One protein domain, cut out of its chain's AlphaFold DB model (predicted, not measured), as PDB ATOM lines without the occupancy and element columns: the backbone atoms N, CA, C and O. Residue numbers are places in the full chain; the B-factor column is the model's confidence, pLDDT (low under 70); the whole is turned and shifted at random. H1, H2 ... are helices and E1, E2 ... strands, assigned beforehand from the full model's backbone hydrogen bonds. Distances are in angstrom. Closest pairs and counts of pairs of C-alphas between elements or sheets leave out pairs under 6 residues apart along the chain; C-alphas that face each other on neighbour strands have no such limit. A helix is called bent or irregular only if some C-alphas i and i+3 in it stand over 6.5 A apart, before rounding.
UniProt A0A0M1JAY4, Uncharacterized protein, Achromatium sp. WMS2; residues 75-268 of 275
ATOM      1  N   ASN A  75     169.538 262.993 261.451       79.56
ATOM      2  CA  ASN A  75     169.135 264.389 261.335       79.56
ATOM      3  C   ASN A  75     167.622 264.464 261.066       79.56
ATOM      4  O   ASN A  75     167.212 264.621 259.913       79.56
ATOM      5  N   PRO A  76     166.787 264.365 262.118       80.12
ATOM      6  CA  PRO A  76     165.335 264.299 261.976       80.12
ATOM      7  C   PRO A  76     164.766 265.469 261.169       80.12
ATOM      8  O   PRO A  76     163.875 265.283 260.350       80.12
ATOM      9  N   MET A  77     165.329 266.669 261.348       84.50
ATOM     10  CA  MET A  77     164.891 267.877 260.651       84.50
ATOM     11  C   MET A  77     165.116 267.783 259.139       84.50
ATOM     12  O   MET A  77     164.193 268.036 258.369       84.50
ATOM     13  N   LEU A  78     166.317 267.377 258.709       83.31
ATOM     14  CA  LEU A  78     166.612 267.178 257.288       83.31
ATOM     15  C   LEU A  78     165.693 266.118 256.681       83.31
ATOM     16  O   LEU A  78     165.284 266.243 255.537       83.31
ATOM     17  N   VAL A  79     165.359 265.086 257.444       81.69
ATOM     18  CA  VAL A  79     164.643 263.914 256.938       81.69
ATOM     19  C   VAL A  79     163.158 264.150 256.848       81.69
ATOM     20  O   VAL A  79     162.570 263.840 255.820       81.69
ATOM     21  N   MET A  80     162.573 264.789 257.857       83.94
ATOM     22  CA  MET A  80     161.223 265.334 257.753       83.94
ATOM     23  C   MET A  80     161.140 266.322 256.592       83.94
ATOM     24  O   MET A  80     160.222 266.235 255.781       83.94
ATOM     25  N   GLY A  81     162.149 267.189 256.454       87.00
ATOM     26  CA  GLY A  81     162.288 268.084 255.312       87.00
ATOM     27  C   GLY A  81     162.246 267.344 253.980       87.00
ATOM     28  O   GLY A  81     161.423 267.659 253.132       87.00
ATOM     29  N   VAL A  82     163.077 266.314 253.821       84.31
ATOM     30  CA  VAL A  82     163.154 265.461 252.628       84.31
ATOM     31  C   VAL A  82     161.834 264.737 252.365       84.31
ATOM     32  O   VAL A  82     161.391 264.747 251.223       84.31
ATOM     33  N   ILE A  83     161.181 264.147 253.368       84.12
ATOM     34  CA  ILE A  83     159.910 263.421 253.193       84.12
ATOM     35  C   ILE A  83     158.821 264.367 252.681       84.12
ATOM     36  O   ILE A  83     158.236 264.116 251.628       84.12
ATOM     37  N   PHE A  84     158.591 265.480 253.383       87.94
ATOM     38  CA  PHE A  84     157.577 266.457 252.990       87.94
ATOM     39  C   PHE A  84     157.917 267.140 251.661       87.94
ATOM     40  O   PHE A  84     157.031 267.363 250.834       87.94
ATOM     41  N   TYR A  85     159.198 267.419 251.413       85.12
ATOM     42  CA  TYR A  85     159.665 267.975 250.147       85.12
ATOM     43  C   TYR A  85     159.371 267.026 248.993       85.12
ATOM     44  O   TYR A  85     158.789 267.467 248.014       85.12
ATOM     45  N   HIS A  86     159.716 265.738 249.097       82.62
ATOM     46  CA  HIS A  86     159.472 264.786 248.012       82.62
ATOM     47  C   HIS A  86     157.976 264.548 247.811       82.62
ATOM     48  O   HIS A  86     157.533 264.560 246.670       82.62
ATOM     49  N   LEU A  87     157.183 264.423 248.880       80.94
ATOM     50  CA  LEU A  87     155.727 264.310 248.763       80.94
ATOM     51  C   LEU A  87     155.117 265.526 248.045       80.94
ATOM     52  O   LEU A  87     154.278 265.368 247.162       80.94
ATOM     53  N   GLY A  88     155.565 266.734 248.393       81.44
ATOM     54  CA  GLY A  88     155.088 267.972 247.786       81.44
ATOM     55  C   GLY A  88     155.587 268.177 246.354       81.44
ATOM     56  O   GLY A  88     154.792 268.265 245.424       81.44
ATOM     57  N   ILE A  89     156.907 268.220 246.149       75.12
ATOM     58  CA  ILE A  89     157.518 268.595 244.867       75.12
ATOM     59  C   ILE A  89     157.333 267.537 243.780       75.12
ATOM     60  O   ILE A  89     157.158 267.899 242.619       75.12
ATOM     61  N   ILE A  90     157.350 266.237 244.119       74.56
ATOM     62  CA  ILE A  90     157.080 265.188 243.125       74.56
ATOM     63  C   ILE A  90     155.660 265.372 242.614       74.56
ATOM     64  O   ILE A  90     155.437 265.346 241.411       74.56
ATOM     65  N   THR A  91     154.715 265.647 243.509       74.44
ATOM     66  CA  THR A  91     153.320 265.812 243.114       74.44
ATOM     67  C   THR A  91     153.081 267.114 242.349       74.44
ATOM     68  O   THR A  91     152.347 267.100 241.367       74.44
ATOM     69  N   LEU A  92     153.753 268.214 242.708       80.12
ATOM     70  CA  LEU A  92     153.707 269.468 241.941       80.12
ATOM     71  C   LEU A  92     154.322 269.312 240.544       80.12
ATOM     72  O   LEU A  92     153.704 269.681 239.550       80.12
ATOM     73  N   SER A  93     155.501 268.692 240.448       82.69
ATOM     74  CA  SER A  93     156.145 268.422 239.156       82.69
ATOM     75  C   SER A  93     155.333 267.458 238.283       82.69
ATOM     76  O   SER A  93     155.229 267.671 237.077       82.69
ATOM     77  N   ALA A  94     154.695 266.448 238.884       84.12
ATOM     78  CA  ALA A  94     153.732 265.588 238.204       84.12
ATOM     79  C   ALA A  94     152.491 266.372 237.753       84.12
ATOM     80  O   ALA A  94     151.983 266.112 236.669       84.12
ATOM     81  N   GLY A  95     152.047 267.362 238.533       88.75
ATOM     82  CA  GLY A  95     151.001 268.308 238.152       88.75
ATOM     83  C   GLY A  95     151.361 269.090 236.890       88.75
ATOM     84  O   GLY A  95     150.574 269.099 235.950       88.75
ATOM     85  N   TYR A  96     152.561 269.671 236.807       91.88
ATOM     86  CA  TYR A  96     153.007 270.369 235.589       91.88
ATOM     87  C   TYR A  96     153.138 269.420 234.391       91.88
ATOM     88  O   TYR A  96     152.748 269.767 233.278       91.88
ATOM     89  N   ALA A  97     153.652 268.203 234.608       90.88
ATOM     90  CA  ALA A  97     153.726 267.187 233.560       90.88
ATOM     91  C   ALA A  97     152.327 266.790 233.061       90.88
ATOM     92  O   ALA A  97     152.105 266.701 231.856       90.88
ATOM     93  N   LEU A  98     151.371 266.610 233.974       93.12
ATOM     94  CA  LEU A  98     149.978 266.332 233.644       93.12
ATOM     95  C   LEU A  98     149.344 267.502 232.884       93.12
ATOM     96  O   LEU A  98     148.670 267.271 231.890       93.12
ATOM     97  N   SER A  99     149.598 268.747 233.282       95.31
ATOM     98  CA  SER A  99     149.113 269.937 232.573       95.31
ATOM     99  C   SER A  99     149.659 270.042 231.156       95.31
ATOM    100  O   SER A  99     148.905 270.348 230.237       95.31
ATOM    101  N   LEU A 100     150.941 269.730 230.954       95.31
ATOM    102  CA  LEU A 100     151.522 269.640 229.616       95.31
ATOM    103  C   LEU A 100     150.836 268.549 228.778       95.31
ATOM    104  O   LEU A 100     150.519 268.788 227.613       95.31
ATOM    105  N   LEU A 101     150.576 267.375 229.364       96.12
ATOM    106  CA  LEU A 101     149.858 266.290 228.690       96.12
ATOM    107  C   LEU A 101     148.423 266.691 228.332       96.12
ATOM    108  O   LEU A 101     147.995 266.430 227.213       96.12
ATOM    109  N   MET A 102     147.703 267.353 229.241       96.56
ATOM    110  CA  MET A 102     146.340 267.831 228.997       96.56
ATOM    111  C   MET A 102     146.309 268.899 227.907       96.56
ATOM    112  O   MET A 102     145.513 268.789 226.980       96.56
ATOM    113  N   LEU A 103     147.214 269.882 227.947       96.44
ATOM    114  CA  LEU A 103     147.343 270.873 226.876       96.44
ATOM    115  C   LEU A 103     147.604 270.191 225.524       96.44
ATOM    116  O   LEU A 103     146.921 270.485 224.546       96.44
ATOM    117  N   GLY A 104     148.540 269.239 225.475       95.50
ATOM    118  CA  GLY A 104     148.814 268.452 224.272       95.50
ATOM    119  C   GLY A 104     147.603 267.644 223.796       95.50
ATOM    120  O   GLY A 104     147.350 267.570 222.597       95.50
ATOM    121  N   TRP A 105     146.821 267.089 224.724       96.19
ATOM    122  CA  TRP A 105     145.587 266.361 224.437       96.19
ATOM    123  C   TRP A 105     144.502 267.264 223.841       96.19
ATOM    124  O   TRP A 105     143.912 266.906 222.825       96.19
ATOM    125  N   HIS A 106     144.281 268.459 224.401       94.50
ATOM    126  CA  HIS A 106     143.361 269.449 223.830       94.50
ATOM    127  C   HIS A 106     143.744 269.795 222.388       94.50
ATOM    128  O   HIS A 106     142.897 269.745 221.494       94.50
ATOM    129  N   LEU A 107     145.027 270.072 222.141       93.62
ATOM    130  CA  LEU A 107     145.527 270.364 220.796       93.62
ATOM    131  C   LEU A 107     145.352 269.175 219.842       93.62
ATOM    132  O   LEU A 107     144.922 269.361 218.705       93.62
ATOM    133  N   ALA A 108     145.622 267.950 220.300       95.38
ATOM    134  CA  ALA A 108     145.445 266.738 219.501       95.38
ATOM    135  C   ALA A 108     143.974 266.473 219.129       95.38
ATOM    136  O   ALA A 108     143.703 265.914 218.068       95.38
ATOM    137  N   LEU A 109     143.026 266.905 219.966       95.62
ATOM    138  CA  LEU A 109     141.588 266.859 219.683       95.62
ATOM    139  C   LEU A 109     141.097 268.011 218.785       95.62
ATOM    140  O   LEU A 109     139.897 268.118 218.537       95.62
ATOM    141  N   GLY A 110     141.994 268.866 218.287       91.75
ATOM    142  CA  GLY A 110     141.648 269.976 217.397       91.75
ATOM    143  C   GLY A 110     141.096 271.208 218.118       91.75
ATOM    144  O   GLY A 110     140.447 272.045 217.489       91.75
ATOM    145  N   VAL A 111     141.332 271.341 219.428       92.19
ATOM    146  CA  VAL A 111     141.019 272.575 220.158       92.19
ATOM    147  C   VAL A 111     141.979 273.673 219.689       92.19
ATOM    148  O   VAL A 111     143.148 273.706 220.066       92.19
ATOM    149  N   ASN A 112     141.467 274.584 218.861       88.81
ATOM    150  CA  ASN A 112     142.246 275.657 218.226       88.81
ATOM    151  C   ASN A 112     142.253 276.973 219.023       88.81
ATOM    152  O   ASN A 112     142.664 278.010 218.504       88.81
ATOM    153  N   THR A 113     141.763 276.947 220.263       94.12
ATOM    154  CA  THR A 113     141.745 278.108 221.156       94.12
ATOM    155  C   THR A 113     142.262 277.739 222.537       94.12
ATOM    156  O   THR A 113     141.905 276.697 223.081       94.12
ATOM    157  N   ILE A 114     143.069 278.617 223.123       95.94
ATOM    158  CA  ILE A 114     143.612 278.498 224.482       95.94
ATOM    159  C   ILE A 114     143.351 279.793 225.262       95.94
ATOM    160  O   ILE A 114     143.198 280.845 224.633       95.94
ATOM    161  N   PRO A 115     143.296 279.771 226.600       96.44
ATOM    162  CA  PRO A 115     143.116 280.994 227.372       96.44
ATOM    163  C   PRO A 115     144.327 281.920 227.233       96.44
ATOM    164  O   PRO A 115     145.468 281.461 227.180       96.44
ATOM    165  N   ASP A 116     144.084 283.225 227.178       95.75
ATOM    166  CA  ASP A 116     145.123 284.247 227.288       95.75
ATOM    167  C   ASP A 116     145.222 284.685 228.749       95.75
ATOM    168  O   ASP A 116     144.370 285.411 229.266       95.75
ATOM    169  N   ILE A 117     146.284 284.247 229.420       94.19
ATOM    170  CA  ILE A 117     146.469 284.474 230.856       94.19
ATOM    171  C   ILE A 117     146.787 285.942 231.160       94.19
ATOM    172  O   ILE A 117     146.545 286.421 232.264       94.19
ATOM    173  N   SER A 118     147.323 286.694 230.197       92.25
ATOM    174  CA  SER A 118     147.676 288.104 230.396       92.25
ATOM    175  C   SER A 118     146.456 289.020 230.396       92.25
ATOM    176  O   SER A 118     146.468 290.055 231.061       92.25
ATOM    177  N   THR A 119     145.412 288.630 229.666       90.69
ATOM    178  CA  THR A 119     144.179 289.411 229.496       90.69
ATOM    179  C   THR A 119     142.965 288.782 230.181       90.69
ATOM    180  O   THR A 119     141.936 289.442 230.302       90.69
ATOM    181  N   GLY A 120     143.065 287.530 230.639       90.69
ATOM    182  CA  GLY A 120     141.957 286.777 231.236       90.69
ATOM    183  C   GLY A 120     140.928 286.276 230.217       90.69
ATOM    184  O   GLY A 120     139.844 285.836 230.599       90.69
ATOM    185  N   ILE A 121     141.231 286.353 228.918       94.06
ATOM    186  CA  ILE A 121     140.324 285.912 227.856       94.06
ATOM    187  C   ILE A 121     140.307 284.381 227.811       94.06
ATOM    188  O   ILE A 121     141.342 283.748 227.633       94.06
ATOM    189  N   VAL A 122     139.118 283.782 227.912       93.81
ATOM    190  CA  VAL A 122     138.943 282.316 227.959       93.81
ATOM    191  C   VAL A 122     139.311 281.631 226.641       93.81
ATOM    192  O   VAL A 122     139.944 280.581 226.649       93.81
ATOM    193  N   ASN A 123     138.942 282.232 225.508       94.38
ATOM    194  CA  ASN A 123     139.198 281.683 224.177       94.38
ATOM    195  C   ASN A 123     140.039 282.667 223.363       94.38
ATOM    196  O   ASN A 123     139.539 283.695 222.911       94.38
ATOM    197  N   SER A 124     141.312 282.341 223.166       95.44
ATOM    198  CA  SER A 124     142.270 283.122 222.381       95.44
ATOM    199  C   SER A 124     143.093 282.216 221.462       95.44
ATOM    200  O   SER A 124     143.033 280.992 221.559       95.44
ATOM    201  N   THR A 125     143.908 282.812 220.596       94.50
ATOM    202  CA  THR A 125     144.916 282.114 219.778       94.50
ATOM    203  C   THR A 125     146.346 282.496 220.188       94.50
ATOM    204  O   THR A 125     147.275 282.440 219.381       94.50
ATOM    205  N   ASN A 126     146.546 282.909 221.446       95.06
ATOM    206  CA  ASN A 126     147.846 283.342 221.956       95.06
ATOM    207  C   ASN A 126     148.751 282.147 222.314       95.06
ATOM    208  O   ASN A 126     148.888 281.775 223.478       95.06
ATOM    209  N   TYR A 127     149.407 281.560 221.314       95.00
ATOM    210  CA  TYR A 127     150.347 280.438 221.473       95.00
ATOM    211  C   TYR A 127     151.791 280.864 221.784       95.00
ATOM    212  O   TYR A 127     152.735 280.128 221.494       95.00
ATOM    213  N   SER A 128     151.986 282.053 222.359       96.06
ATOM    214  CA  SER A 128     153.308 282.485 222.823       96.06
ATOM    215  C   SER A 128     153.859 281.542 223.904       96.06
ATOM    216  O   SER A 128     153.106 280.906 224.649       96.06
ATOM    217  N   PHE A 129     155.188 281.441 224.006       95.81
ATOM    218  CA  PHE A 129     155.831 280.580 225.004       95.81
ATOM    219  C   PHE A 129     155.470 281.017 226.421       95.81
ATOM    220  O   PHE A 129     155.239 280.175 227.286       95.81
ATOM    221  N   SER A 130     155.386 282.323 226.650       96.31
ATOM    222  CA  SER A 130     154.991 282.909 227.922       96.31
ATOM    223  C   SER A 130     153.576 282.499 228.330       96.31
ATOM    224  O   SER A 130     153.385 282.097 229.478       96.31
ATOM    225  N   ASN A 131     152.617 282.510 227.399       96.62
ATOM    226  CA  ASN A 131     151.248 282.078 227.665       96.62
ATOM    227  C   ASN A 131     151.159 280.557 227.885       96.62
ATOM    228  O   ASN A 131     150.556 280.113 228.858       96.62
ATOM    229  N   ILE A 132     151.838 279.748 227.062       96.69
ATOM    230  CA  ILE A 132     151.901 278.283 227.237       96.69
ATOM    231  C   ILE A 132     152.490 277.917 228.604       96.69
ATOM    232  O   ILE A 132     151.949 277.067 229.312       96.69
ATOM    233  N   PHE A 133     153.582 278.568 229.007       96.31
ATOM    234  CA  PHE A 133     154.189 278.340 230.315       96.31
ATOM    235  C   PHE A 133     153.260 278.793 231.443       96.31
ATOM    236  O   PHE A 133     153.107 278.055 232.412       96.31
ATOM    237  N   ALA A 134     152.592 279.940 231.304       95.75
ATOM    238  CA  ALA A 134     151.623 280.405 232.291       95.75
ATOM    239  C   ALA A 134     150.428 279.448 232.443       95.75
ATOM    240  O   ALA A 134     149.956 279.254 233.559       95.75
ATOM    241  N   ILE A 135     149.982 278.791 231.367       96.44
ATOM    242  CA  ILE A 135     148.958 277.735 231.425       96.44
ATOM    243  C   ILE A 135     149.481 276.508 232.189       96.44
ATOM    244  O   ILE A 135     148.799 275.993 233.071       96.44
ATOM    245  N   ILE A 136     150.691 276.034 231.871       95.75
ATOM    246  CA  ILE A 136     151.252 274.800 232.451       95.75
ATOM    247  C   ILE A 136     151.642 274.981 233.921       95.75
ATOM    248  O   ILE A 136     151.325 274.135 234.754       95.75
ATOM    249  N   PHE A 137     152.362 276.055 234.241       94.25
ATOM    250  CA  PHE A 137     152.863 276.322 235.588       94.25
ATOM    251  C   PHE A 137     151.812 277.011 236.468       94.25
ATOM    252  O   PHE A 137     151.814 276.823 237.678       94.25
ATOM    253  N   GLY A 138     150.870 277.748 235.876       93.00
ATOM    254  CA  GLY A 138     149.697 278.300 236.560       93.00
ATOM    255  C   GLY A 138     148.509 277.344 236.612       93.00
ATOM    256  O   GLY A 138     147.386 277.792 236.793       93.00
ATOM    257  N   ASN A 139     148.720 276.037 236.442       92.94
ATOM    258  CA  ASN A 139     147.665 275.027 236.285       92.94
ATOM    259  C   ASN A 139     146.655 274.900 237.436       92.94
ATOM    260  O   ASN A 139     145.686 274.156 237.304       92.94
ATOM    261  N   ALA A 140     146.901 275.564 238.560       87.88
ATOM    262  CA  ALA A 140     146.023 275.570 239.717       87.88
ATOM    263  C   ALA A 140     145.269 276.891 239.923       87.88
ATOM    264  O   ALA A 140     144.465 277.004 240.849       87.88
ATOM    265  N   GLU A 141     145.520 277.889 239.079       90.81
ATOM    266  CA  GLU A 141     144.676 279.076 239.000       90.81
ATOM    267  C   GLU A 141     143.368 278.752 238.260       90.81
ATOM    268  O   GLU A 141     143.356 277.855 237.412       90.81
ATOM    269  N   PRO A 142     142.251 279.440 238.573       89.62
ATOM    270  CA  PRO A 142     140.926 279.045 238.097       89.62
ATOM    271  C   PRO A 142     140.824 278.889 236.575       89.62
ATOM    272  O   PRO A 142     140.390 277.841 236.104       89.62
ATOM    273  N   LEU A 143     141.284 279.881 235.805       92.50
ATOM    274  CA  LEU A 143     141.158 279.899 234.343       92.50
ATOM    275  C   LEU A 143     141.917 278.739 233.677       92.50
ATOM    276  O   LEU A 143     141.399 278.047 232.801       92.50
ATOM    277  N   GLN A 144     143.153 278.516 234.113       94.25
ATOM    278  CA  GLN A 144     144.050 277.482 233.620       94.25
ATOM    279  C   GLN A 144     143.551 276.099 234.042       94.25
ATOM    280  O   GLN A 144     143.522 275.181 233.227       94.25
ATOM    281  N   ALA A 145     143.143 275.946 235.305       94.12
ATOM    282  CA  ALA A 145     142.655 274.687 235.852       94.12
ATOM    283  C   ALA A 145     141.352 274.251 235.171       94.12
ATOM    284  O   ALA A 145     141.205 273.082 234.820       94.12
ATOM    285  N   GLU A 146     140.418 275.180 234.957       95.12
ATOM    286  CA  GLU A 146     139.167 274.916 234.243       95.12
ATOM    287  C   GLU A 146     139.421 274.536 232.786       95.12
ATOM    288  O   GLU A 146     138.842 273.559 232.311       95.12
ATOM    289  N   PHE A 147     140.332 275.234 232.102       96.00
ATOM    290  CA  PHE A 147     140.726 274.872 230.743       96.00
ATOM    291  C   PHE A 147     141.355 273.471 230.678       96.00
ATOM    292  O   PHE A 147     140.947 272.662 229.852       96.00
ATOM    293  N   LEU A 148     142.317 273.167 231.558       96.50
ATOM    294  CA  LEU A 148     143.094 271.922 231.518       96.50
ATOM    295  C   LEU A 148     142.334 270.697 232.034       96.50
ATOM    296  O   LEU A 148     142.604 269.584 231.590       96.50
ATOM    297  N   PHE A 149     141.447 270.866 233.015       95.62
ATOM    298  CA  PHE A 149     140.853 269.750 233.759       95.62
ATOM    299  C   PHE A 149     139.321 269.757 233.767       95.62
ATOM    300  O   PHE A 149     138.711 268.783 234.223       95.62
ATOM    301  N   GLY A 150     138.681 270.824 233.281       94.06
ATOM    302  CA  GLY A 150     137.227 270.941 233.192       94.06
ATOM    303  C   GLY A 150     136.535 270.630 234.528       94.06
ATOM    304  O   GLY A 150     136.878 271.228 235.551       94.06
ATOM    305  N   PRO A 151     135.603 269.656 234.580       94.38
ATOM    306  CA  PRO A 151     134.904 269.281 235.814       94.38
ATOM    307  C   PRO A 151     135.824 268.863 236.973       94.38
ATOM    308  O   PRO A 151     135.441 268.978 238.138       94.38
ATOM    309  N   PHE A 152     137.037 268.388 236.677       94.44
ATOM    310  CA  PHE A 152     137.994 267.938 237.689       94.44
ATOM    311  C   PHE A 152     138.844 269.072 238.277       94.44
ATOM    312  O   PHE A 152     139.549 268.831 239.258       94.44
ATOM    313  N   ALA A 153     138.751 270.304 237.760       94.12
ATOM    314  CA  ALA A 153     139.560 271.445 238.200       94.12
ATOM    315  C   ALA A 153     139.478 271.693 239.716       94.12
ATOM    316  O   ALA A 153     140.495 271.841 240.391       94.12
ATOM    317  N   LYS A 154     138.267 271.646 240.290       92.75
ATOM    318  CA  LYS A 154     138.064 271.841 241.737       92.75
ATOM    319  C   LYS A 154     138.740 270.755 242.576       92.75
ATOM    320  O   LYS A 154     139.332 271.060 243.608       92.75
ATOM    321  N   ILE A 155     138.671 269.501 242.126       92.19
ATOM    322  CA  ILE A 155     139.302 268.365 242.811       92.19
ATOM    323  C   ILE A 155     140.823 268.482 242.709       92.19
ATOM    324  O   ILE A 155     141.510 268.352 243.719       92.19
ATOM    325  N   PHE A 156     141.339 268.785 241.516       91.19
ATOM    326  CA  PHE A 156     142.761 269.025 241.290       91.19
ATOM    327  C   PHE A 156     143.292 270.128 242.217       91.19
ATOM    328  O   PHE A 156     144.270 269.915 242.937       91.19
ATOM    329  N   ASN A 157     142.605 271.268 242.294       90.00
ATOM    330  CA  ASN A 157     142.992 272.379 243.163       90.00
ATOM    331  C   ASN A 157     142.956 272.006 244.652       90.00
ATOM    332  O   ASN A 157     143.905 272.301 245.379       90.00
ATOM    333  N   ALA A 158     141.909 271.316 245.107       89.81
ATOM    334  CA  ALA A 158     141.785 270.890 246.502       89.81
ATOM    335  C   ALA A 158     142.890 269.903 246.913       89.81
ATOM    336  O   ALA A 158     143.515 270.057 247.961       89.81
ATOM    337  N   VAL A 159     143.166 268.908 246.070       88.56
ATOM    338  CA  VAL A 159     144.193 267.890 246.323       88.56
ATOM    339  C   VAL A 159     145.592 268.507 246.290       88.56
ATOM    340  O   VAL A 159     146.423 268.215 247.153       88.56
ATOM    341  N   THR A 160     145.858 269.403 245.339       89.75
ATOM    342  CA  THR A 160     147.177 270.033 245.200       89.75
ATOM    343  C   THR A 160     147.548 270.942 246.371       89.75
ATOM    344  O   THR A 160     148.732 271.032 246.687       89.75
ATOM    345  N   TRP A 161     146.587 271.513 247.104       90.69
ATOM    346  CA  TRP A 161     146.874 272.291 248.320       90.69
ATOM    347  C   TRP A 161     147.607 271.498 249.407       90.69
ATOM    348  O   TRP A 161     148.512 272.034 250.051       90.69
ATOM    349  N   ILE A 162     147.278 270.213 249.582       89.75
ATOM    350  CA  ILE A 162     147.967 269.331 250.540       89.75
ATOM    351  C   ILE A 162     149.449 269.214 250.163       89.75
ATOM    352  O   ILE A 162     150.339 269.282 251.017       89.75
ATOM    353  N   PHE A 163     149.728 269.098 248.865       90.56
ATOM    354  CA  PHE A 163     151.083 268.972 248.339       90.56
ATOM    355  C   PHE A 163     151.853 270.293 248.369       90.56
ATOM    356  O   PHE A 163     153.036 270.276 248.705       90.56
ATOM    357  N   VAL A 164     151.197 271.429 248.123       91.31
ATOM    358  CA  VAL A 164     151.791 272.766 248.302       91.31
ATOM    359  C   VAL A 164     152.197 272.983 249.760       91.31
ATOM    360  O   VAL A 164     153.333 273.374 250.028       91.31
ATOM    361  N   ALA A 165     151.318 272.664 250.718       91.81
ATOM    362  CA  ALA A 165     151.632 272.769 252.144       91.81
ATOM    363  C   ALA A 165     152.817 271.865 252.522       91.81
ATOM    364  O   ALA A 165     153.768 272.311 253.168       91.81
ATOM    365  N   SER A 166     152.812 270.614 252.053       92.81
ATOM    366  CA  SER A 166     153.930 269.685 252.235       92.81
ATOM    367  C   SER A 166     155.234 270.227 251.640       92.81
ATOM    368  O   SER A 166     156.272 270.200 252.301       92.81
ATOM    369  N   ALA A 167     155.199 270.770 250.420       92.00
ATOM    370  CA  ALA A 167     156.365 271.359 249.770       92.00
ATOM    371  C   ALA A 167     156.911 272.544 250.581       92.00
ATOM    372  O   ALA A 167     158.121 272.630 250.799       92.00
ATOM    373  N   LEU A 168     156.031 273.411 251.092       93.62
ATOM    374  CA  LEU A 168     156.401 274.561 251.915       93.62
ATOM    375  C   LEU A 168     157.110 274.130 253.204       93.62
ATOM    376  O   LEU A 168     158.214 274.608 253.483       93.62
ATOM    377  N   PHE A 169     156.519 273.213 253.978       92.94
ATOM    378  CA  PHE A 169     157.132 272.716 255.214       92.94
ATOM    379  C   PHE A 169     158.440 271.977 254.930       92.94
ATOM    380  O   PHE A 169     159.468 272.274 255.541       92.94
ATOM    381  N   GLY A 170     158.423 271.061 253.961       91.44
ATOM    382  CA  GLY A 170     159.586 270.272 253.577       91.44
ATOM    383  C   GLY A 170     160.768 271.141 253.166       91.44
ATOM    384  O   GLY A 170     161.871 271.012 253.705       91.44
ATOM    385  N   ASN A 171     160.527 272.099 252.271       91.56
ATOM    386  CA  ASN A 171     161.571 272.986 251.781       91.56
ATOM    387  C   ASN A 171     162.035 273.987 252.850       91.56
ATOM    388  O   ASN A 171     163.216 274.323 252.878       91.56
ATOM    389  N   SER A 172     161.168 274.395 253.785       93.81
ATOM    390  CA  SER A 172     161.567 275.217 254.940       93.81
ATOM    391  C   SER A 172     162.560 274.476 255.842       93.81
ATOM    392  O   SER A 172     163.599 275.028 256.213       93.81
ATOM    393  N   PHE A 173     162.309 273.199 256.149       91.56
ATOM    394  CA  PHE A 173     163.243 272.378 256.925       91.56
ATOM    395  C   PHE A 173     164.582 272.169 256.205       91.56
ATOM    396  O   PHE A 173     165.645 272.264 256.831       91.56
ATOM    397  N   ILE A 174     164.552 271.917 254.891       89.38
ATOM    398  CA  ILE A 174     165.759 271.754 254.068       89.38
ATOM    399  C   ILE A 174     166.557 273.062 254.015       89.38
ATOM    400  O   ILE A 174     167.764 273.052 254.266       89.38
ATOM    401  N   LEU A 175     165.894 274.195 253.769       91.12
ATOM    402  CA  LEU A 175     166.523 275.512 253.705       91.12
ATOM    403  C   LEU A 175     167.205 275.864 255.029       91.12
ATOM    404  O   LEU A 175     168.388 276.199 255.041       91.12
ATOM    405  N   LEU A 176     166.505 275.704 256.156       91.38
ATOM    406  CA  LEU A 176     167.075 275.921 257.489       91.38
ATOM    407  C   LEU A 176     168.272 275.001 257.761       91.38
ATOM    408  O   LEU A 176     169.259 275.425 258.369       91.38
ATOM    409  N   THR A 177     168.218 273.753 257.294       87.75
ATOM    410  CA  THR A 177     169.336 272.808 257.419       87.75
ATOM    411  C   THR A 177     170.548 273.273 256.609       87.75
ATOM    412  O   THR A 177     171.672 273.239 257.118       87.75
ATOM    413  N   HIS A 178     170.346 273.742 255.376       87.94
ATOM    414  CA  HIS A 178     171.420 274.254 254.525       87.94
ATOM    415  C   HIS A 178     172.016 275.562 255.046       87.94
ATOM    416  O   HIS A 178     173.239 275.661 255.119       87.94
ATOM    417  N   LEU A 179     171.190 276.511 255.496       90.38
ATOM    418  CA  LEU A 179     171.643 277.766 256.112       90.38
ATOM    419  C   LEU A 179     172.499 277.521 257.359       90.38
ATOM    420  O   LEU A 179     173.491 278.205 257.583       90.38
ATOM    421  N   ARG A 180     172.166 276.493 258.147       88.62
ATOM    422  CA  ARG A 180     172.947 276.083 259.324       88.62
ATOM    423  C   ARG A 180     174.174 275.227 258.984       88.62
ATOM    424  O   ARG A 180     174.829 274.734 259.899       88.62
ATOM    425  N   GLY A 181     174.465 274.983 257.703       85.38
ATOM    426  CA  GLY A 181     175.571 274.121 257.269       85.38
ATOM    427  C   GLY A 181     175.426 272.662 257.717       85.38
ATOM    428  O   GLY A 181     176.415 271.948 257.842       85.38
ATOM    429  N   ARG A 182     174.198 272.203 257.989       84.38
ATOM    430  CA  ARG A 182     173.897 270.864 258.526       84.38
ATOM    431  C   ARG A 182     173.557 269.837 257.442       84.38
ATOM    432  O   ARG A 182     173.022 268.773 257.748       84.38
ATOM    433  N   GLY A 183     173.871 270.129 256.177       79.12
ATOM    434  CA  GLY A 183     173.687 269.186 255.075       79.12
ATOM    435  C   GLY A 183     174.523 267.925 255.301       79.12
ATOM    436  O   GLY A 183     175.748 268.011 255.350       79.12
ATOM    437  N   GLY A 184     173.867 266.776 255.486       78.56
ATOM    438  CA  GLY A 184     174.537 265.505 255.790       78.56
ATOM    439  C   GLY A 184     175.137 265.404 257.200       78.56
ATOM    440  O   GLY A 184     175.936 264.507 257.445       78.56
ATOM    441  N   ALA A 185     174.786 266.310 258.121       84.62
ATOM    442  CA  ALA A 185     175.242 266.224 259.508       84.62
ATOM    443  C   ALA A 185     174.630 265.012 260.230       84.62
ATOM    444  O   ALA A 185     173.451 264.718 260.036       84.62
ATOM    445  N   ILE A 186     175.403 264.388 261.123       85.00
ATOM    446  CA  ILE A 186     174.917 263.401 262.097       85.00
ATOM    447  C   ILE A 186     174.858 264.101 263.455       85.00
ATOM    448  O   ILE A 186     175.895 264.408 264.049       85.00
ATOM    449  N   VAL A 187     173.641 264.400 263.912       84.06
ATOM    450  CA  VAL A 187     173.363 265.142 265.150       84.06
ATOM    451  C   VAL A 187     172.872 264.256 266.297       84.06
ATOM    452  O   VAL A 187     173.042 264.655 267.448       84.06
ATOM    453  N   ASN A 188     172.351 263.055 266.015       83.31
ATOM    454  CA  ASN A 188     172.012 262.058 267.037       83.31
ATOM    455  C   ASN A 188     172.659 260.695 266.755       83.31
ATOM    456  O   ASN A 188     173.254 260.479 265.699       83.31
ATOM    457  N   ASP A 189     172.515 259.781 267.713       81.44
ATOM    458  CA  ASP A 189     173.020 258.411 267.627       81.44
ATOM    459  C   ASP A 189     172.257 257.607 266.564       81.44
ATOM    460  O   ASP A 189     171.027 257.548 266.569       81.44
ATOM    461  N   LEU A 190     173.005 256.989 265.648       74.50
ATOM    462  CA  LEU A 190     172.459 256.174 264.559       74.50
ATOM    463  C   LEU A 190     172.014 254.798 265.065       74.50
ATOM    464  O   LEU A 190     170.880 254.366 264.844       74.50
ATOM    465  N   ASP A 191     172.913 254.137 265.786       75.31
ATOM    466  CA  ASP A 191     172.739 252.823 266.383       75.31
ATOM    467  C   ASP A 191     173.652 252.689 267.623       75.31
ATOM    468  O   ASP A 191     174.490 253.566 267.864       75.31
ATOM    469  N   PRO A 192     173.487 251.629 268.439       79.31
ATOM    470  CA  PRO A 192     174.327 251.421 269.617       79.31
ATOM    471  C   PRO A 192     175.828 251.321 269.307       79.31
ATOM    472  O   PRO A 192     176.638 251.743 270.129       79.31
ATOM    473  N   ALA A 193     176.207 250.801 268.134       77.56
ATOM    474  CA  ALA A 193     177.604 250.626 267.738       77.56
ATOM    475  C   ALA A 193     178.275 251.951 267.325       77.56
ATOM    476  O   ALA A 193     179.482 252.108 267.483       77.56
ATOM    477  N   ALA A 194     177.494 252.921 266.850       76.19
ATOM    478  CA  ALA A 194     177.914 254.270 266.482       76.19
ATOM    479  C   ALA A 194     177.385 255.342 267.460       76.19
ATOM    480  O   ALA A 194     177.184 256.503 267.078       76.19
ATOM    481  N   SER A 195     177.140 254.978 268.724       82.38
ATOM    482  CA  SER A 195     176.693 255.931 269.747       82.38
ATOM    483  C   SER A 195     177.721 257.053 269.938       82.38
ATOM    484  O   SER A 195     178.931 256.835 269.883       82.38
ATOM    485  N   LYS A 196     177.234 258.283 270.135       84.56
ATOM    486  CA  LYS A 196     178.015 259.524 270.296       84.56
ATOM    487  C   LYS A 196     178.865 259.935 269.090       84.56
ATOM    488  O   LYS A 196     179.509 260.983 269.145       84.56
ATOM    489  N   VAL A 197     178.826 259.203 267.977       84.75
ATOM    490  CA  VAL A 197     179.464 259.646 266.734       84.75
ATOM    491  C   VAL A 197     178.691 260.847 266.195       84.75
ATOM    492  O   VAL A 197     177.480 260.789 265.968       84.75
ATOM    493  N   ARG A 198     179.384 261.973 266.027       88.19
ATOM    494  CA  ARG A 198     178.833 263.201 265.448       88.19
ATOM    495  C   ARG A 198     179.669 263.591 264.251       88.19
ATOM    496  O   ARG A 198     180.892 263.616 264.317       88.19
ATOM    497  N   VAL A 199     178.989 263.920 263.164       87.44
ATOM    498  CA  VAL A 199     179.635 264.348 261.927       87.44
ATOM    499  C   VAL A 199     179.098 265.718 261.580       87.44
ATOM    500  O   VAL A 199     177.885 265.917 261.464       87.44
ATOM    501  N   LYS A 200     180.011 266.680 261.445       86.69
ATOM    502  CA  LYS A 200     179.662 268.028 261.011       86.69
ATOM    503  C   LYS A 200     179.135 267.958 259.579       86.69
ATOM    504  O   LYS A 200     179.705 267.279 258.731       86.69
ATOM    505  N   GLY A 201     178.040 268.666 259.323       85.62
ATOM    506  CA  GLY A 201     177.517 268.801 257.971       85.62
ATOM    507  C   GLY A 201     178.420 269.656 257.087       85.62
ATOM    508  O   GLY A 201     179.377 270.287 257.543       85.62
ATOM    509  N   MET A 202     178.074 269.696 255.807       83.62
ATOM    510  CA  MET A 202     178.732 270.545 254.825       83.62
ATOM    511  C   MET A 202     177.778 271.619 254.321       83.62
ATOM    512  O   MET A 202     176.631 271.343 253.950       83.62
ATOM    513  N   PHE A 203     178.285 272.846 254.244       87.25
ATOM    514  CA  PHE A 203     177.642 273.904 253.483       87.25
ATOM    515  C   PHE A 203     177.958 273.714 251.997       87.25
ATOM    516  O   PHE A 203     179.120 273.593 251.612       87.25
ATOM    517  N   LYS A 204     176.922 273.682 251.158       85.94
ATOM    518  CA  LYS A 204     177.061 273.640 249.701       85.94
ATOM    519  C   LYS A 204     176.223 274.759 249.108       85.94
ATOM    520  O   LYS A 204     174.997 274.671 249.115       85.94
ATOM    521  N   LEU A 205     176.890 275.780 248.570       86.62
ATOM    522  CA  LEU A 205     176.219 276.933 247.969       86.62
ATOM    523  C   LEU A 205     175.264 276.509 246.846       86.62
ATOM    524  O   LEU A 205     174.141 276.992 246.783       86.62
ATOM    525  N   SER A 206     175.666 275.543 246.017       85.56
ATOM    526  CA  SER A 206     174.821 275.010 244.944       85.56
ATOM    527  C   SER A 206     173.508 274.407 245.449       85.56
ATOM    528  O   SER A 206     172.473 274.597 244.820       85.56
ATOM    529  N   HIS A 207     173.523 273.721 246.595       84.50
ATOM    530  CA  HIS A 207     172.300 273.195 247.203       84.50
ATOM    531  C   HIS A 207     171.434 274.337 247.726       84.50
ATOM    532  O   HIS A 207     170.246 274.365 247.434       84.50
ATOM    533  N   LEU A 208     172.031 275.307 248.427       88.56
ATOM    534  CA  LEU A 208     171.300 276.462 248.942       88.56
ATOM    535  C   LEU A 208     170.603 277.247 247.820       88.56
ATOM    536  O   LEU A 208     169.426 277.565 247.955       88.56
ATOM    537  N   LEU A 209     171.303 277.516 246.713       89.62
ATOM    538  CA  LEU A 209     170.756 278.245 245.566       89.62
ATOM    539  C   LEU A 209     169.574 277.507 244.933       89.62
ATOM    540  O   LEU A 209     168.516 278.101 244.747       89.62
ATOM    541  N   VAL A 210     169.711 276.205 244.654       88.25
ATOM    542  CA  VAL A 210     168.605 275.417 244.082       88.25
ATOM    543  C   VAL A 210     167.437 275.321 245.065       88.25
ATOM    544  O   VAL A 210     166.295 275.528 244.666       88.25
ATOM    545  N   THR A 211     167.698 275.088 246.358       89.00
ATOM    546  CA  THR A 211     166.655 275.089 247.397       89.00
ATOM    547  C   THR A 211     165.927 276.429 247.461       89.00
ATOM    548  O   THR A 211     164.712 276.437 247.644       89.00
ATOM    549  N   PHE A 212     166.629 277.551 247.288       92.25
ATOM    550  CA  PHE A 212     166.027 278.881 247.280       92.25
ATOM    551  C   PHE A 212     165.158 279.123 246.039       92.25
ATOM    552  O   PHE A 212     164.064 279.669 246.167       92.25
ATOM    553  N   ILE A 213     165.588 278.660 244.858       92.44
ATOM    554  CA  ILE A 213     164.761 278.704 243.640       92.44
ATOM    555  C   ILE A 213     163.486 277.884 243.848       92.44
ATOM    556  O   ILE A 213     162.398 278.404 243.627       92.44
ATOM    557  N   VAL A 214     163.592 276.644 244.341       91.19
ATOM    558  CA  VAL A 214     162.410 275.808 244.620       91.19
ATOM    559  C   VAL A 214     161.512 276.451 245.681       91.19
ATOM    560  O   VAL A 214     160.295 276.445 245.540       91.19
ATOM    561  N   TYR A 215     162.093 277.072 246.712       92.56
ATOM    562  CA  TYR A 215     161.316 277.813 247.708       92.56
ATOM    563  C   TYR A 215     160.545 278.972 247.084       92.56
ATOM    564  O   TYR A 215     159.381 279.189 247.406       92.56
ATOM    565  N   SER A 216     161.193 279.692 246.168       94.81
ATOM    566  CA  SER A 216     160.587 280.800 245.439       94.81
ATOM    567  C   SER A 216     159.446 280.307 244.552       94.81
ATOM    568  O   SER A 216     158.392 280.922 244.570       94.81
ATOM    569  N   VAL A 217     159.605 279.169 243.863       93.62
ATOM    570  CA  VAL A 217     158.535 278.522 243.077       93.62
ATOM    571  C   VAL A 217     157.314 278.224 243.946       93.62
ATOM    572  O   VAL A 217     156.203 278.574 243.559       93.62
ATOM    573  N   ILE A 218     157.516 277.637 245.132       93.19
ATOM    574  CA  ILE A 218     156.429 277.325 246.073       93.19
ATOM    575  C   ILE A 218     155.712 278.607 246.510       93.19
ATOM    576  O   ILE A 218     154.485 278.664 246.508       93.19
ATOM    577  N   TRP A 219     156.462 279.653 246.864       94.69
ATOM    578  CA  TRP A 219     155.869 280.924 247.275       94.69
ATOM    579  C   TRP A 219     155.122 281.619 246.145       94.69
ATOM    580  O   TRP A 219     154.009 282.084 246.366       94.69
ATOM    581  N   THR A 220     155.689 281.681 244.940       94.88
ATOM    582  CA  THR A 220     154.996 282.293 243.804       94.88
ATOM    583  C   THR A 220     153.742 281.507 243.436       94.88
ATOM    584  O   THR A 220     152.759 282.126 243.056       94.88
ATOM    585  N   GLU A 221     153.726 280.182 243.621       92.38
ATOM    586  CA  GLU A 221     152.521 279.367 243.452       92.38
ATOM    587  C   GLU A 221     151.450 279.673 244.506       92.38
ATOM    588  O   GLU A 221     150.291 279.881 244.156       92.38
ATOM    589  N   ILE A 222     151.824 279.761 245.787       93.00
ATOM    590  CA  ILE A 222     150.901 280.146 246.869       93.00
ATOM    591  C   ILE A 222     150.308 281.531 246.595       93.00
ATOM    592  O   ILE A 222     149.100 281.718 246.693       93.00
ATOM    593  N   LEU A 223     151.153 282.500 246.236       94.25
ATOM    594  CA  LEU A 223     150.732 283.870 245.956       94.25
ATOM    595  C   LEU A 223     149.828 283.967 244.717       94.25
ATOM    596  O   LEU A 223     148.922 284.797 244.722       94.25
ATOM    597  N   SER A 224     150.050 283.123 243.700       90.50
ATOM    598  CA  SER A 224     149.161 282.994 242.534       90.50
ATOM    599  C   SER A 224     147.807 282.415 242.931       90.50
ATOM    600  O   SER A 224     146.777 283.023 242.670       90.50
ATOM    601  N   ARG A 225     147.799 281.266 243.620       89.12
ATOM    602  CA  ARG A 225     146.572 280.547 244.009       89.12
ATOM    603  C   ARG A 225     145.688 281.331 244.978       89.12
ATOM    604  O   ARG A 225     144.484 281.113 245.007       89.12
ATOM    605  N   LEU A 226     146.290 282.179 245.811       90.94
ATOM    606  CA  LEU A 226     145.573 283.070 246.727       90.94
ATOM    607  C   LEU A 226     145.194 284.409 246.080       90.94
ATOM    608  O   LEU A 226     144.648 285.264 246.771       90.94
ATOM    609  N   GLU A 227     145.524 284.615 244.801       88.69
ATOM    610  CA  GLU A 227     145.237 285.841 244.042       88.69
ATOM    611  C   GLU A 227     145.801 287.119 244.703       88.69
ATOM    612  O   GLU A 227     145.306 288.227 244.511       88.69
ATOM    613  N   ILE A 228     146.885 286.986 245.480       91.88
ATOM    614  CA  ILE A 228     147.486 288.103 246.231       91.88
ATOM    615  C   ILE A 228     148.284 289.013 245.294       91.88
ATOM    616  O   ILE A 228     148.280 290.236 245.445       91.88
ATOM    617  N   VAL A 229     149.005 288.426 244.335       90.75
ATOM    618  CA  VAL A 229     149.877 289.168 243.418       90.75
ATOM    619  C   VAL A 229     149.527 288.829 241.972       90.75
ATOM    620  O   VAL A 229     149.944 287.811 241.428       90.75
ATOM    621  N   HIS A 230     148.802 289.735 241.326       87.00
ATOM    622  CA  HIS A 230     148.361 289.576 239.944       87.00
ATOM    623  C   HIS A 230     149.542 289.428 238.972       87.00
ATOM    624  O   HIS A 230     150.475 290.235 238.970       87.00
ATOM    625  N   GLY A 231     149.482 288.394 238.128       88.19
ATOM    626  CA  GLY A 231     150.498 288.071 237.122       88.19
ATOM    627  C   GLY A 231     151.724 287.323 237.654       88.19
ATOM    628  O   GLY A 231     152.645 287.058 236.875       88.19
ATOM    629  N   ILE A 232     151.784 286.982 238.950       94.31
ATOM    630  CA  ILE A 232     152.958 286.317 239.543       94.31
ATOM    631  C   ILE A 232     153.248 284.951 238.909       94.31
ATOM    632  O   ILE A 232     154.394 284.500 238.927       94.31
ATOM    633  N   VAL A 233     152.252 284.365 238.241       94.00
ATOM    634  CA  VAL A 233     152.371 283.195 237.367       94.00
ATOM    635  C   VAL A 233     153.504 283.306 236.343       94.00
ATOM    636  O   VAL A 233     154.167 282.312 236.062       94.00
ATOM    637  N   TYR A 234     153.811 284.503 235.829       95.44
ATOM    638  CA  TYR A 234     154.918 284.697 234.885       95.44
ATOM    639  C   TYR A 234     156.283 284.596 235.569       95.44
ATOM    640  O   TYR A 234     157.222 284.039 235.003       95.44
ATOM    641  N   LEU A 235     156.396 285.079 236.811       95.88
ATOM    642  CA  LEU A 235     157.598 284.879 237.620       95.88
ATOM    643  C   LEU A 235     157.733 283.407 238.029       95.88
ATOM    644  O   LEU A 235     158.818 282.842 237.920       95.88
ATOM    645  N   HIS A 236     156.633 282.777 238.443       95.31
ATOM    646  CA  HIS A 236     156.587 281.348 238.745       95.31
ATOM    647  C   HIS A 236     157.024 280.509 237.530       95.31
ATOM    648  O   HIS A 236     157.896 279.652 237.651       95.31
ATOM    649  N   SER A 237     156.525 280.844 236.339       95.31
ATOM    650  CA  SER A 237     156.901 280.225 235.064       95.31
ATOM    651  C   SER A 237     158.377 280.425 234.719       95.31
ATOM    652  O   SER A 237     159.034 279.493 234.260       95.31
ATOM    653  N   LEU A 238     158.935 281.614 234.970       96.12
ATOM    654  CA  LEU A 238     160.359 281.895 234.770       96.12
ATOM    655  C   LEU A 238     161.243 281.053 235.704       96.12
ATOM    656  O   LEU A 238     162.270 280.506 235.284       96.12
ATOM    657  N   LEU A 239     160.839 280.914 236.969       95.12
ATOM    658  CA  LEU A 239     161.512 280.050 237.938       95.12
ATOM    659  C   LEU A 239     161.389 278.569 237.538       95.12
ATOM    660  O   LEU A 239     162.381 277.843 237.586       95.12
ATOM    661  N   GLY A 240     160.214 278.138 237.067       93.06
ATOM    662  CA  GLY A 240     159.972 276.800 236.521       93.06
ATOM    663  C   GLY A 240     160.857 276.491 235.309       93.06
ATOM    664  O   GLY A 240     161.555 275.477 235.296       93.06
ATOM    665  N   ALA A 241     160.930 277.407 234.339       94.50
ATOM    666  CA  ALA A 241     161.831 277.323 233.188       94.50
ATOM    667  C   ALA A 241     163.302 277.213 233.619       94.50
ATOM    668  O   ALA A 241     164.069 276.425 233.065       94.50
ATOM    669  N   THR A 242     163.691 277.956 234.655       94.94
ATOM    670  CA  THR A 242     165.044 277.897 235.223       94.94
ATOM    671  C   THR A 242     165.326 276.541 235.870       94.94
ATOM    672  O   THR A 242     166.404 275.984 235.675       94.94
ATOM    673  N   LEU A 243     164.366 275.954 236.590       91.75
ATOM    674  CA  LEU A 243     164.518 274.601 237.130       91.75
ATOM    675  C   LEU A 243     164.622 273.546 236.023       91.75
ATOM    676  O   LEU A 243     165.437 272.636 236.159       91.75
ATOM    677  N   LEU A 244     163.868 273.681 234.924       92.06
ATOM    678  CA  LEU A 244     163.997 272.807 233.752       92.06
ATOM    679  C   LEU A 244     165.391 272.907 233.122       92.06
ATOM    680  O   LEU A 244     166.022 271.877 232.880       92.06
ATOM    681  N   LEU A 245     165.906 274.126 232.931       94.56
ATOM    682  CA  LEU A 245     167.270 274.375 232.453       94.56
ATOM    683  C   LEU A 245     168.307 273.691 233.350       94.56
ATOM    684  O   LEU A 245     169.229 273.039 232.862       94.56
ATOM    685  N   LEU A 246     168.156 273.820 234.671       91.56
ATOM    686  CA  LEU A 246     169.088 273.277 235.662       91.56
ATOM    687  C   LEU A 246     168.935 271.767 235.891       91.56
ATOM    688  O   LEU A 246     169.845 271.140 236.449       91.56
ATOM    689  N   LEU A 247     167.813 271.167 235.491       89.81
ATOM    690  CA  LEU A 247     167.475 269.771 235.758       89.81
ATOM    691  C   LEU A 247     168.597 268.798 235.360       89.81
ATOM    692  O   LEU A 247     169.032 268.032 236.225       89.81
ATOM    693  N   PRO A 248     169.135 268.818 234.123       90.19
ATOM    694  CA  PRO A 248     170.200 267.900 233.731       90.19
ATOM    695  C   PRO A 248     171.574 268.269 234.304       90.19
ATOM    696  O   PRO A 248     172.517 267.507 234.132       90.19
ATOM    697  N   PHE A 249     171.761 269.392 234.992       89.19
ATOM    698  CA  PHE A 249     173.085 269.789 235.502       89.19
ATOM    699  C   PHE A 249     173.193 269.715 237.022       89.19
ATOM    700  O   PHE A 249     174.293 269.737 237.570       89.19
ATOM    701  N   THR A 250     172.070 269.546 237.710       86.44
ATOM    702  CA  THR A 250     172.003 269.548 239.169       86.44
ATOM    703  C   THR A 250     171.615 268.180 239.723       86.44
ATOM    704  O   THR A 250     171.441 267.198 238.997       86.44
ATOM    705  N   TYR A 251     171.481 268.101 241.048       79.00
ATOM    706  CA  TYR A 251     170.973 266.906 241.709       79.00
ATOM    707  C   TYR A 251     169.518 266.600 241.321       79.00
ATOM    708  O   TYR A 251     169.104 265.460 241.486       79.00
ATOM    709  N   LEU A 252     168.759 267.556 240.767       82.25
ATOM    710  CA  LEU A 252     167.361 267.388 240.344       82.25
ATOM    711  C   LEU A 252     167.164 266.274 239.306       82.25
ATOM    712  O   LEU A 252     166.105 265.656 239.281       82.25
ATOM    713  N   PHE A 253     168.198 265.935 238.528       84.62
ATOM    714  CA  PHE A 253     168.165 264.810 237.587       84.62
ATOM    715  C   PHE A 253     167.767 263.475 238.243       84.62
ATOM    716  O   PHE A 253     167.247 262.584 237.568       84.62
ATOM    717  N   HIS A 254     167.968 263.326 239.561       79.44
ATOM    718  CA  HIS A 254     167.520 262.140 240.289       79.44
ATOM    719  C   HIS A 254     166.015 261.882 240.141       79.44
ATOM    720  O   HIS A 254     165.630 260.723 240.209       79.44
ATOM    721  N   MET A 255     165.188 262.907 239.899       78.69
ATOM    722  CA  MET A 255     163.744 262.744 239.701       78.69
ATOM    723  C   MET A 255     163.431 261.886 238.467       78.69
ATOM    724  O   MET A 255     162.583 261.005 238.533       78.69
ATOM    725  N   LEU A 256     164.167 262.078 237.365       78.06
ATOM    726  CA  LEU A 256     164.005 261.280 236.141       78.06
ATOM    727  C   LEU A 256     164.704 259.922 236.240       78.06
ATOM    728  O   LEU A 256     164.236 258.917 235.714       78.06
ATOM    729  N   TYR A 257     165.848 259.889 236.920       77.62
ATOM    730  CA  TYR A 257     166.694 258.702 237.012       77.62
ATOM    731  C   TYR A 257     166.329 257.784 238.195       77.62
ATOM    732  O   TYR A 257     166.951 256.738 238.391       77.62
ATOM    733  N   PHE A 258     165.320 258.145 238.995       80.62
ATOM    734  CA  PHE A 258     164.905 257.400 240.183       80.62
ATOM    735  C   PHE A 258     164.554 255.932 239.891       80.62
ATOM    736  O   PHE A 258     165.122 255.075 240.569       80.62
ATOM    737  N   PRO A 259     163.735 255.583 238.875       80.88
ATOM    738  CA  PRO A 259     163.404 254.181 238.600       80.88
ATOM    739  C   PRO A 259     164.639 253.336 238.270       80.88
ATOM    740  O   PRO A 259     164.794 252.218 238.761       80.88
ATOM    741  N   VAL A 260     165.568 253.907 237.500       82.38
ATOM    742  CA  VAL A 260     166.830 253.258 237.127       82.38
ATOM    743  C   VAL A 260     167.721 253.060 238.357       82.38
ATOM    744  O   VAL A 260     168.276 251.981 238.569       82.38
ATOM    745  N   ASN A 261     167.813 254.074 239.222       80.62
ATOM    746  CA  ASN A 261     168.502 253.975 240.507       80.62
ATOM    747  C   ASN A 261     167.905 252.886 241.404       80.62
ATOM    748  O   ASN A 261     168.664 252.109 241.985       80.62
ATOM    749  N   VAL A 262     166.574 252.818 241.512       84.19
ATOM    750  CA  VAL A 262     165.876 251.797 242.303       84.19
ATOM    751  C   VAL A 262     166.176 250.410 241.755       84.19
ATOM    752  O   VAL A 262     166.555 249.536 242.531       84.19
ATOM    753  N   TYR A 263     166.108 250.221 240.436       85.69
ATOM    754  CA  TYR A 263     166.448 248.955 239.791       85.69
ATOM    755  C   TYR A 263     167.876 248.503 240.126       85.69
ATOM    756  O   TYR A 263     168.069 247.403 240.642       85.69
ATOM    757  N   TYR A 264     168.888 249.351 239.911       83.25
ATOM    758  CA  TYR A 264     170.282 248.980 240.187       83.25
ATOM    759  C   TYR A 264     170.585 248.832 241.679       83.25
ATOM    760  O   TYR A 264     171.424 248.016 242.067       83.25
ATOM    761  N   ALA A 265     169.938 249.613 242.543       82.94
ATOM    762  CA  ALA A 265     170.067 249.452 243.984       82.94
ATOM    763  C   ALA A 265     169.424 248.139 244.455       82.94
ATOM    764  O   ALA A 265     170.050 247.421 245.230       82.94
ATOM    765  N   ALA A 266     168.247 247.780 243.938       86.19
ATOM    766  CA  ALA A 266     167.563 246.530 244.260       86.19
ATOM    767  C   ALA A 266     168.348 245.330 243.723       86.19
ATOM    768  O   ALA A 266     168.562 244.357 244.439       86.19
ATOM    769  N   TYR A 267     168.883 245.438 242.505       82.62
ATOM    770  CA  TYR A 267     169.802 244.448 241.950       82.62
ATOM    771  C   TYR A 267     171.019 244.245 242.859       82.62
ATOM    772  O   TYR A 267     171.383 243.109 243.146       82.62
ATOM    773  N   ARG A 268     171.624 245.327 243.375       78.38
ATOM    774  CA  ARG A 268     172.731 245.227 244.339       78.38
ATOM    775  C   ARG A 268     172.303 244.562 245.639       78.38
ATOM    776  O   ARG A 268     173.012 243.672 246.058       78.38
TER     777      ARG A 268
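Overview. This is residues 75 to 268 of the 275 residues of an uncharacterized protein of Achromatium sp. WMS2 (UniProt A0A0M1JAY4). An elongated helical body has two long helices, H1 and H3, side by side and running opposite ways along its length, while H4 and H5 fold back on each other in a helical hairpin that packs on H3 through H4. A small strand hairpin, E1 and E2, lies with the short helix H2 at one end, the long loop of residues 180 to 204 reaches out at the other, and residues 257 to 268 of H6 stick out from the side. The printed part has 194 residues, with six named helices and two named strands in the order H1, E1, E2, H2, H3, H4, H5, H6; the two-stranded sheet is antiparallel and the class is mostly helix. It is only just compact, close to loose, with a radius of gyration of the C-alphas of 19.4 A and spans of 65 by 41 by 30 A.

Along the chain. H1, residues 76 to 108, begins at C-alpha 76 (165.335, 264.299, 261.976) and is 47.0 A long. E1 is residues 114 to 116, E2 residues 121 to 124, and H2 residues 129 to 137. H3, residues 142 to 179, is 35.6 A long, with a kink of 126 degrees near residue 149; it is irregular, C-alphas 148 and 151 being 9.6 A apart. H4, residues 205 to 225, is 30.1 A long, and H5, residues 232 to 246, is 21.1 A. H6, residues 251 to 268, is 21.9 A long and ends at C-alpha 268 (172.731, 245.227, 244.339); it is irregular, C-alphas 256 and 259 being 7.5 A apart, with a kink of 77 degrees near residue 258.

Arrangement. H1 and H3 touch at a shallow tilt of 27 degrees, opposite ways, their closest C-alphas being those of Gly 81 and Gly 170, 3.9 A apart. With residues 96 to 103 alone H1 touches H2, closest at C-alphas 99 and 136, 5.3 A. In the hairpin E1 and E2, N 114 and O 124 are 2.8 A apart, within hydrogen-bond range. H2 and H5 touch, about perpendicular at 89 degrees, closest at C-alphas 137 and 237, 5.6 A. The helical hairpin H4 and H5 has its closest C-alphas at Thr 220 and His 236, 5.4 A. Every O i to N i+4 pair is within hydrogen-bond range in H2, H4 and H5; the counts are 28 of 29 in H1, 27 of 34 in H3 and 10 of 14 in H6.

Size, cuts and confidence. The C-alphas of Ser 124 and Ala 193, the two farthest apart, are 66.0 A apart. The printed part has no cut, and the link from H3 to H4 is long, with 25 residues. The mean pLDDT of the printed part is 89.3, and no printed residue is under 70.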